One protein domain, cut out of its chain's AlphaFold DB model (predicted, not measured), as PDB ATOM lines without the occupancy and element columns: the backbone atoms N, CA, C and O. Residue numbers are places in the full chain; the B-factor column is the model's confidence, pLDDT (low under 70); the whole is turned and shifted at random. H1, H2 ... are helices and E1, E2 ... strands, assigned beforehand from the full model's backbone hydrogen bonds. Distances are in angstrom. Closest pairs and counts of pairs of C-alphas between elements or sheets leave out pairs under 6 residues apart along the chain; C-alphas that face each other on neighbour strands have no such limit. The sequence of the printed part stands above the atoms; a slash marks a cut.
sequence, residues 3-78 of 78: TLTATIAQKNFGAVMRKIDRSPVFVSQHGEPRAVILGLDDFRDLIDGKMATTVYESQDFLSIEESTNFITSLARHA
ATOM      1  N   THR A   3      35.757  31.680  29.950       85.38
ATOM      2  CA  THR A   3      35.904  32.860  30.812       85.38
ATOM      3  C   THR A   3      35.142  34.028  30.204       85.38
ATOM      4  O   THR A   3      35.377  34.405  29.057       85.38
ATOM      5  N   LEU A   4      34.236  34.614  30.981       90.56
ATOM      6  CA  LEU A   4      33.420  35.763  30.614       90.56
ATOM      7  C   LEU A   4      33.802  36.974  31.459       90.56
ATOM      8  O   LEU A   4      34.147  36.844  32.627       90.56
ATOM      9  N   THR A   5      33.671  38.175  30.901       93.06
ATOM     10  CA  THR A   5      33.697  39.384  31.731       93.06
ATOM     11  C   THR A   5      32.379  39.516  32.493       93.06
ATOM     12  O   THR A   5      31.335  39.071  32.013       93.06
ATOM     13  N   ALA A   6      32.399  40.189  33.644       90.00
ATOM     14  CA  ALA A   6      31.211  40.477  34.447       90.00
ATOM     15  C   ALA A   6      30.079  41.083  33.601       90.00
ATOM     16  O   ALA A   6      28.940  40.632  33.668       90.00
ATOM     17  N   THR A   7      30.407  42.032  32.718       91.56
ATOM     18  CA  THR A   7      29.444  42.668  31.807       91.56
ATOM     19  C   THR A   7      28.791  41.670  30.847       91.56
ATOM     20  O   THR A   7      27.584  41.732  30.616       91.56
ATOM     21  N   ILE A   8      29.565  40.738  30.277       91.06
ATOM     22  CA  ILE A   8      29.034  39.722  29.355       91.06
ATOM     23  C   ILE A   8      28.196  38.691  30.116       91.06
ATOM     24  O   ILE A   8      27.132  38.303  29.625       91.06
ATOM     25  N   ALA A   9      28.658  38.272  31.295       89.25
ATOM     26  CA  ALA A   9      27.956  37.328  32.156       89.25
ATOM     27  C   ALA A   9      26.607  37.891  32.627       89.25
ATOM     28  O   ALA A   9      25.609  37.181  32.590       89.25
ATOM     29  N   GLN A  10      26.564  39.178  32.978       90.12
ATOM     30  CA  GLN A  10      25.347  39.905  33.331       90.12
ATOM     31  C   GLN A  10      24.370  39.965  32.151       90.12
ATOM     32  O   GLN A  10      23.259  39.454  32.236       90.12
ATOM     33  N   LYS A  11      24.806  40.495  30.999       91.62
ATOM     34  CA  LYS A  11      23.943  40.666  29.816       91.62
ATOM     35  C   LYS A  11      23.375  39.345  29.277       91.62
ATOM     36  O   LYS A  11      22.326  39.337  28.640       91.62
ATOM     37  N   ASN A  12      24.080  38.235  29.486       90.56
ATOM     38  CA  ASN A  12      23.699  36.919  28.974       90.56
ATOM     39  C   ASN A  12      23.424  35.910  30.095       90.56
ATOM     40  O   ASN A  12      23.596  34.707  29.881       90.56
ATOM     41  N   PHE A  13      22.992  36.367  31.273       88.44
ATOM     42  CA  PHE A  13      22.894  35.528  32.469       88.44
ATOM     43  C   PHE A  13      22.087  34.239  32.241       88.44
ATOM     44  O   PHE A  13      22.554  33.146  32.552       88.44
ATOM     45  N   GLY A  14      20.931  34.314  31.572       87.44
ATOM     46  CA  GLY A  14      20.130  33.125  31.247       87.44
ATOM     47  C   GLY A  14      20.803  32.137  30.277       87.44
ATOM     48  O   GLY A  14      20.477  30.951  30.261       87.44
ATOM     49  N   ALA A  15      21.749  32.583  29.445       88.62
ATOM     50  CA  ALA A  15      22.575  31.683  28.637       88.62
ATOM     51  C   ALA A  15      23.698  31.053  29.474       88.62
ATOM     52  O   ALA A  15      23.978  29.872  29.295       88.62
ATOM     53  N   VAL A  16      24.281  31.807  30.411       88.81
ATOM     54  CA  VAL A  16      25.273  31.294  31.370       88.81
ATOM     55  C   VAL A  16      24.661  30.192  32.234       88.81
ATOM     56  O   VAL A  16      25.220  29.102  32.292       88.81
ATOM     57  N   MET A  17      23.467  30.408  32.794       86.75
ATOM     58  CA  MET A  17      22.772  29.397  33.607       86.75
ATOM     59  C   MET A  17      22.477  28.096  32.842       86.75
ATOM     60  O   MET A  17      22.475  27.027  33.428       86.75
ATOM     61  N   ARG A  18      22.273  28.152  31.521       87.44
ATOM     62  CA  ARG A  18      22.091  26.940  30.696       87.44
ATOM     63  C   ARG A  18      23.401  26.226  30.360       87.44
ATOM     64  O   ARG A  18      23.378  25.069  29.950       87.44
ATOM     65  N   LYS A  19      24.534  26.925  30.454       86.06
ATOM     66  CA  LYS A  19      25.864  26.375  30.162       86.06
ATOM     67  C   LYS A  19      26.474  25.667  31.369       86.06
ATOM     68  O   LYS A  19      27.167  24.673  31.169       86.06
ATOM     69  N   ILE A  20      26.205  26.150  32.582       87.06
ATOM     70  CA  ILE A  20      26.809  25.611  33.812       87.06
ATOM     71  C   ILE A  20      26.426  24.159  34.103       87.06
ATOM     72  O   ILE A  20      27.227  23.449  34.692       87.06
ATOM     73  N   ASP A  21      25.287  23.682  33.589       79.62
ATOM     74  CA  ASP A  21      24.901  22.262  33.656       79.62
ATOM     75  C   ASP A  21      25.832  21.341  32.846       79.62
ATOM     76  O   ASP A  21      25.785  20.122  32.980       79.62
ATOM     77  N   ARG A  22      26.641  21.906  31.941       81.75
ATOM     78  CA  ARG A  22      27.559  21.160  31.067       81.75
ATOM     79  C   ARG A  22      29.023  21.452  31.358       81.75
ATOM     80  O   ARG A  22      29.875  20.628  31.038       81.75
ATOM     81  N   SER A  23      29.328  22.648  31.856       83.56
ATOM     82  CA  SER A  23      30.696  23.061  32.152       83.56
ATOM     83  C   SER A  23      30.752  24.306  33.044       83.56
ATOM     84  O   SER A  23      30.010  25.254  32.767       83.56
ATOM     85  N   PRO A  24      31.710  24.387  33.985       87.19
ATOM     86  CA  PRO A  24      31.997  25.596  34.754       87.19
ATOM     87  C   PRO A  24      32.244  26.830  33.880       87.19
ATOM     88  O   PRO A  24      32.909  26.748  32.837       87.19
ATOM     89  N   VAL A  25      31.771  27.987  34.349       88.94
ATOM     90  CA  VAL A  25      32.000  29.291  33.712       88.94
ATOM     91  C   VAL A  25      32.765  30.202  34.663       88.94
ATOM     92  O   VAL A  25      32.319  30.468  35.776       88.94
ATOM     93  N   PHE A  26      33.893  30.727  34.201       89.25
ATOM     94  CA  PHE A  26      34.693  31.696  34.940       89.25
ATOM     95  C   PHE A  26      34.210  33.104  34.643       89.25
ATOM     96  O   PHE A  26      33.925  33.440  33.493       89.25
ATOM     97  N   VAL A  27      34.157  33.944  35.667       89.75
ATOM     98  CA  VAL A  27      33.805  35.352  35.527       89.75
ATOM     99  C   VAL A  27      34.953  36.215  36.023       89.75
ATOM    100  O   VAL A  27      35.389  36.087  37.168       89.75
ATOM    101  N   SER A  28      35.426  37.105  35.153       90.38
ATOM    102  CA  SER A  28      36.447  38.102  35.454       90.38
ATOM    103  C   SER A  28      35.865  39.513  35.504       90.38
ATOM    104  O   SER A  28      34.875  39.838  34.844       90.38
ATOM    105  N   GLN A  29      36.495  40.390  36.276       87.06
ATOM    106  CA  GLN A  29      36.144  41.803  36.348       87.06
ATOM    107  C   GLN A  29      37.429  42.625  36.419       87.06
ATOM    108  O   GLN A  29      38.276  42.374  37.270       87.06
ATOM    109  N   HIS A  30      37.564  43.609  35.526       87.62
ATOM    110  CA  HIS A  30      38.784  44.419  35.382       87.62
ATOM    111  C   HIS A  30      40.048  43.600  35.064       87.62
ATOM    112  O   HIS A  30      41.135  43.970  35.479       87.62
ATOM    113  N   GLY A  31      39.907  42.496  34.320       83.81
ATOM    114  CA  GLY A  31      41.024  41.606  33.972       83.81
ATOM    115  C   GLY A  31      41.334  40.549  35.032       83.81
ATOM    116  O   GLY A  31      41.968  39.554  34.705       83.81
ATOM    117  N   GLU A  32      40.796  40.706  36.240       83.94
ATOM    118  CA  GLU A  32      41.046  39.800  37.359       83.94
ATOM    119  C   GLU A  32      39.974  38.708  37.456       83.94
ATOM    120  O   GLU A  32      38.786  39.005  37.254       83.94
ATOM    121  N   PRO A  33      40.343  37.457  37.779       84.19
ATOM    122  CA  PRO A  33      39.374  36.421  38.114       84.19
ATOM    123  C   PRO A  33      38.567  36.853  39.344       84.19
ATOM    124  O   PRO A  33      39.104  37.416  40.290       84.19
ATOM    125  N   ARG A  34      37.248  36.644  39.322       86.06
ATOM    126  CA  ARG A  34      36.379  36.994  40.456       86.06
ATOM    127  C   ARG A  34      35.603  35.806  40.956       86.06
ATOM    128  O   ARG A  34      35.636  35.527  42.141       86.06
ATOM    129  N   ALA A  35      34.920  35.097  40.075       85.94
ATOM    130  CA  ALA A  35      34.071  33.998  40.498       85.94
ATOM    131  C   ALA A  35      34.091  32.867  39.482       85.94
ATOM    132  O   ALA A  35      34.402  33.058  38.304       85.94
ATOM    133  N   VAL A  36      33.678  31.700  39.951       87.19
ATOM    134  CA  VAL A  36      33.311  30.569  39.109       87.19
ATOM    135  C   VAL A  36      31.846  30.271  39.362       87.19
ATOM    136  O   VAL A  36      31.403  30.191  40.505       87.19
ATOM    137  N   ILE A  37      31.090  30.119  38.283       86.81
ATOM    138  CA  ILE A  37      29.707  29.672  38.322       86.81
ATOM    139  C   ILE A  37      29.695  28.188  37.957       86.81
ATOM    140  O   ILE A  37      30.172  27.799  36.887       86.81
ATOM    141  N   LEU A  38      29.153  27.381  38.864       86.88
ATOM    142  CA  LEU A  38      29.092  25.926  38.779       86.88
ATOM    143  C   LEU A  38      27.647  25.449  38.697       86.88
ATOM    144  O   LEU A  38      26.748  26.091  39.245       86.88
ATOM    145  N   GLY A  39      27.445  24.302  38.045       87.25
ATOM    146  CA  GLY A  39      26.219  23.531  38.206       87.25
ATOM    147  C   GLY A  39      26.065  23.059  39.655       87.25
ATOM    148  O   GLY A  39      27.040  22.974  40.406       87.25
ATOM    149  N   LEU A  40      24.833  22.761  40.068       85.88
ATOM    150  CA  LEU A  40      24.544  22.411  41.461       85.88
ATOM    151  C   LEU A  40      25.275  21.139  41.915       85.88
ATOM    152  O   LEU A  40      25.720  21.072  43.059       85.88
ATOM    153  N   ASP A  41      25.395  20.147  41.036       85.81
ATOM    154  CA  ASP A  41      26.054  18.880  41.362       85.81
ATOM    155  C   ASP A  41      27.576  19.052  41.460       85.81
ATOM    156  O   ASP A  41      28.159  18.640  42.459       85.81
ATOM    157  N   ASP A  42      28.193  19.796  40.536       84.38
ATOM    158  CA  ASP A  42      29.613  20.173  40.621       84.38
ATOM    159  C   ASP A  42      29.912  20.980  41.897       84.38
ATOM    160  O   ASP A  42      30.927  20.776  42.560       84.38
ATOM    161  N   PHE A  43      29.017  21.897  42.281       84.44
ATOM    162  CA  PHE A  43      29.160  22.665  43.519       84.44
ATOM    163  C   PHE A  43      29.087  21.775  44.767       84.44
ATOM    164  O   PHE A  43      29.840  21.982  45.719       84.44
ATOM    165  N   ARG A  44      28.206  20.767  44.771       85.00
ATOM    166  CA  ARG A  44      28.124  19.782  45.859       85.00
ATOM    167  C   ARG A  44      29.383  18.934  45.934       85.00
ATOM    168  O   ARG A  44      29.936  18.790  47.018       85.00
ATOM    169  N   ASP A  45      29.863  18.432  44.802       84.12
ATOM    170  CA  ASP A  45      31.085  17.631  44.762       84.12
ATOM    171  C   ASP A  45      32.322  18.450  45.167       84.12
ATOM    172  O   ASP A  45      33.247  17.904  45.772       84.12
ATOM    173  N   LEU A  46      32.327  19.764  44.910       81.56
ATOM    174  CA  LEU A  46      33.341  20.687  45.424       81.56
ATOM    175  C   LEU A  46      33.288  20.814  46.954       81.56
ATOM    176  O   LEU A  46      34.320  20.669  47.605       81.56
ATOM    177  N   ILE A  47      32.109  21.058  47.538       80.81
ATOM    178  CA  ILE A  47      31.950  21.173  49.003       80.81
ATOM    179  C   ILE A  47      32.285  19.854  49.706       80.81
ATOM    180  O   ILE A  47      32.909  19.858  50.767       80.81
ATOM    181  N   ASP A  48      31.906  18.731  49.103       82.88
ATOM    182  CA  ASP A  48      32.167  17.390  49.627       82.88
ATOM    183  C   ASP A  48      33.643  16.967  49.477       82.88
ATOM    184  O   ASP A  48      34.013  15.866  49.890       82.88
ATOM    185  N   GLY A  49      34.492  17.800  48.859       77.25
ATOM    186  CA  GLY A  49      35.907  17.507  48.616       77.25
ATOM    187  C   GLY A  49      36.145  16.387  47.597       77.25
ATOM    188  O   GLY A  49      37.233  15.815  47.548       77.25
ATOM    189  N   LYS A  50      35.128  16.044  46.796       75.50
ATOM    190  CA  LYS A  50      35.188  15.012  45.749       75.50
ATOM    191  C   LYS A  50      35.772  15.547  44.444       75.50
ATOM    192  O   LYS A  50      36.302  14.766  43.653       75.50
ATOM    193  N   MET A  51      35.703  16.858  44.216       70.50
ATOM    194  CA  MET A  51      36.424  17.520  43.127       70.50
ATOM    195  C   MET A  51      37.814  17.963  43.580       70.50
ATOM    196  O   MET A  51      37.969  18.592  44.624       70.50
ATOM    197  N   ALA A  52      38.825  17.692  42.750       60.00
ATOM    198  CA  ALA A  52      40.160  18.240  42.949       60.00
ATOM    199  C   ALA A  52      40.108  19.772  42.845       60.00
ATOM    200  O   ALA A  52      39.805  20.333  41.789       60.00
ATOM    201  N   THR A  53      40.437  20.447  43.942       55.66
ATOM    202  CA  THR A  53      40.430  21.907  44.094       55.66
ATOM    203  C   THR A  53      41.421  22.631  43.182       55.66
ATOM    204  O   THR A  53      41.338  23.845  43.037       55.66
ATOM    205  N   THR A  54      42.327  21.909  42.513       51.22
ATOM    206  CA  THR A  54      43.451  22.452  41.729       51.22
ATOM    207  C   THR A  54      43.034  23.436  40.627       51.22
ATOM    208  O   THR A  54      43.847  24.238  40.184       51.22
ATOM    209  N   VAL A  55      41.773  23.406  40.181       55.28
ATOM    210  CA  VAL A  55      41.239  24.337  39.171       55.28
ATOM    211  C   VAL A  55      40.603  25.596  39.789       55.28
ATOM    212  O   VAL A  55      40.515  26.629  39.129       55.28
ATOM    213  N   TYR A  56      40.187  25.526  41.056       55.75
ATOM    214  CA  TYR A  56      39.502  26.599  41.790       55.75
ATOM    215  C   TYR A  56      40.406  27.300  42.819       55.75
ATOM    216  O   TYR A  56      40.083  28.392  43.266       55.75
ATOM    217  N   GLU A  57      41.559  26.711  43.145       51.56
ATOM    218  CA  GLU A  57      42.600  27.252  44.036       51.56
ATOM    219  C   GLU A  57      43.570  28.229  43.341       51.56
ATOM    220  O   GLU A  57      44.712  28.394  43.774       51.56
ATOM    221  N   SER A  58      43.158  28.915  42.267       54.16
ATOM    222  CA  SER A  58      43.924  30.102  41.865       54.16
ATOM    223  C   SER A  58      43.721  31.158  42.956       54.16
ATOM    224  O   SER A  58      42.588  31.446  43.339       54.16
ATOM    225  N   GLN A  59      44.817  31.702  43.490       54.84
ATOM    226  CA  GLN A  59      44.854  32.526  44.712       54.84
ATOM    227  C   GLN A  59      44.072  33.858  44.638       54.84
ATOM    228  O   GLN A  59      44.085  34.620  45.599       54.84
ATOM    229  N   ASP A  60      43.362  34.112  43.537       68.31
ATOM    230  CA  ASP A  60      42.739  35.395  43.203       68.31
ATOM    231  C   ASP A  60      41.207  35.318  43.045       68.31
ATOM    232  O   ASP A  60      40.562  36.340  42.799       68.31
ATOM    233  N   PHE A  61      40.589  34.136  43.182       73.50
ATOM    234  CA  PHE A  61      39.125  34.037  43.207       73.50
ATOM    235  C   PHE A  61      38.550  34.567  44.522       73.50
ATOM    236  O   PHE A  61      39.130  34.407  45.594       73.50
ATOM    237  N   LEU A  62      37.365  35.175  44.434       75.88
ATOM    238  CA  LEU A  62      36.591  35.587  45.597       75.88
ATOM    239  C   LEU A  62      36.241  34.371  46.466       75.88
ATOM    240  O   LEU A  62      36.028  33.266  45.958       75.88
ATOM    241  N   SER A  63      36.086  34.592  47.771       78.31
ATOM    242  CA  SER A  63      35.530  33.581  48.676       78.31
ATOM    243  C   SER A  63      34.130  33.126  48.229       78.31
ATOM    244  O   SER A  63      33.482  33.760  47.392       78.31
ATOM    245  N   ILE A  64      33.617  32.026  48.796       76.69
ATOM    246  CA  ILE A  64      32.270  31.514  48.472       76.69
ATOM    247  C   ILE A  64      31.192  32.579  48.738       76.69
ATOM    248  O   ILE A  64      30.284  32.762  47.922       76.69
ATOM    249  N   GLU A  65      31.297  33.303  49.854       78.56
ATOM    250  CA  GLU A  65      30.356  34.368  50.222       78.56
ATOM    251  C   GLU A  65      30.410  35.531  49.223       78.56
ATOM    252  O   GLU A  65      29.384  35.947  48.676       78.56
ATOM    253  N   GLU A  66      31.610  36.020  48.919       77.81
ATOM    254  CA  GLU A  66      31.823  37.111  47.967       77.81
ATOM    255  C   GLU A  66      31.399  36.724  46.545       77.81
ATOM    256  O   GLU A  66      30.751  37.513  45.856       77.81
ATOM    257  N   SER A  67      31.687  35.490  46.125       78.62
ATOM    258  CA  SER A  67      31.244  34.929  44.847       78.62
ATOM    259  C   SER A  67      29.721  34.871  44.765       78.62
ATOM    260  O   SER A  67      29.141  35.264  43.753       78.62
ATOM    261  N   THR A  68      29.050  34.445  45.837       80.56
ATOM    262  CA  THR A  68      27.581  34.383  45.901       80.56
ATOM    263  C   THR A  68      26.965  35.776  45.793       80.56
ATOM    264  O   THR A  68      26.039  35.990  45.001       80.56
ATOM    265  N   ASN A  69      27.504  36.748  46.532       82.69
ATOM    266  CA  ASN A  69      27.076  38.146  46.467       82.69
ATOM    267  C   ASN A  69      27.295  38.739  45.068       82.69
ATOM    268  O   ASN A  69      26.400  39.388  44.518       82.69
ATOM    269  N   PHE A  70      28.447  38.462  44.457       83.38
ATOM    270  CA  PHE A  70      28.774  38.902  43.108       83.38
ATOM    271  C   PHE A  70      27.820  38.305  42.064       83.38
ATOM    272  O   PHE A  70      27.199  39.054  41.311       83.38
ATOM    273  N   ILE A  71      27.609  36.987  42.059       81.62
ATOM    274  CA  ILE A  71      26.680  36.314  41.133       81.62
ATOM    275  C   ILE A  71      25.250  36.835  41.320       81.62
ATOM    276  O   ILE A  71      24.553  37.111  40.341       81.62
ATOM    277  N   THR A  72      24.823  37.049  42.566       83.44
ATOM    278  CA  THR A  72      23.510  37.640  42.868       83.44
ATOM    279  C   THR A  72      23.390  39.057  42.303       83.44
ATOM    280  O   THR A  72      22.331  39.432  41.800       83.44
ATOM    281  N   SER A  73      24.468  39.846  42.337       84.19
ATOM    282  CA  SER A  73      24.488  41.178  41.723       84.19
ATOM    283  C   SER A  73      24.383  41.116  40.196       84.19
ATOM    284  O   SER A  73      23.637  41.903  39.617       84.19
ATOM    285  N   LEU A  74      25.027  40.134  39.546       80.50
ATOM    286  CA  LEU A  74      24.877  39.909  38.106       80.50
ATOM    287  C   LEU A  74      23.415  39.617  37.754       80.50
ATOM    288  O   LEU A  74      22.891  40.213  36.822       80.50
ATOM    289  N   ALA A  75      22.744  38.758  38.525       79.12
ATOM    290  CA  ALA A  75      21.344  38.406  38.291       79.12
ATOM    291  C   ALA A  75      20.378  39.585  38.508       79.12
ATOM    292  O   ALA A  75      19.402  39.722  37.777       79.12
ATOM    293  N   ARG A  76      20.635  40.452  39.499       79.06
ATOM    294  CA  ARG A  76      19.781  41.621  39.798       79.06
ATOM    295  C   ARG A  76      19.810  42.700  38.720       79.06
ATOM    296  O   ARG A  76      18.886  43.506  38.654       79.06
ATOM    297  N   HIS A  77      20.874  42.744  37.929       69.31
ATOM    298  CA  HIS A  77      21.084  43.764  36.911       69.31
ATOM    299  C   HIS A  77      21.098  43.187  35.480       69.31
ATOM    300  O   HIS A  77      21.546  43.883  34.565       69.31
ATOM    301  N   ALA A  78      20.672  41.932  35.301       60.44
ATOM    302  CA  ALA A  78      20.592  41.229  34.016       60.44
ATOM    303  C   ALA A  78      19.290  41.511  33.254       60.44
ATOM    304  O   ALA A  78      18.248  41.736  33.910       60.44
TER     305      ALA A  78
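This is residues 3 to 78 of the 78 residues of the protein "Antitoxin" of uncultured bacterium (gcode 4) (UniProt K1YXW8). A small wall of three strands has the short helices H1 and H2 at one end of the domain, and H3 with the loop of residues 48 to 63 at the other. H4, the longest helix, passes E3 and reaches H1. The printed part has 76 residues, with four named helices and three named strands in the order E1 H1 H2 E2 E3 H3 H4; the sheet, mixed, runs E1 E2 E3, and the class is mixed, helices and strands. The whole is compact, with a radius of gyration of the C-alphas of 11.9 A, and spans 33 by 25 by 19 A.

Begin at the inner strand E2, residues 25 to 29. E1, residues 3 to 5, is its parallel neighbour; find N 4 and O 26 within hydrogen-bond range at 2.8 A. E3, residues 32 to 37, is antiparallel to E2 in a hairpin, with N 27 and O 35 at 2.8 A. H1, residues 6 to 11, is on the sheet and stands up from it at 48 degrees. H2, residues 13 to 19, only grazes the sheet; E1, H1, H2 and E2 make a strand-helix-strand unit, parallel neighbour strands with helices between, its crossover right-handed. H4, residues 64 to 76, only grazes the sheet, and with residues 74 to 75 alone touches H1, the closest C-alphas being Gln 10 and Leu 74, 4.8 A. H3, residues 40 to 47, is not on the sheet and is apart from H4. In H1, H3 and H4 every O i to N i+4 pair is within hydrogen-bond range; in H2, 2 of 3.

Find C-alpha 3 at (35.904, 32.860, 30.812), where E1 begins. E2 is 13.4 A long, E3 15.2 A. H4 runs 18.3 A to C-alpha 76 at (19.781, 41.621, 39.798).

The printed part has no cut. The link H3 to H4 is long; pLDDT is under 70 at residues 52 to 60 and 77 to 78.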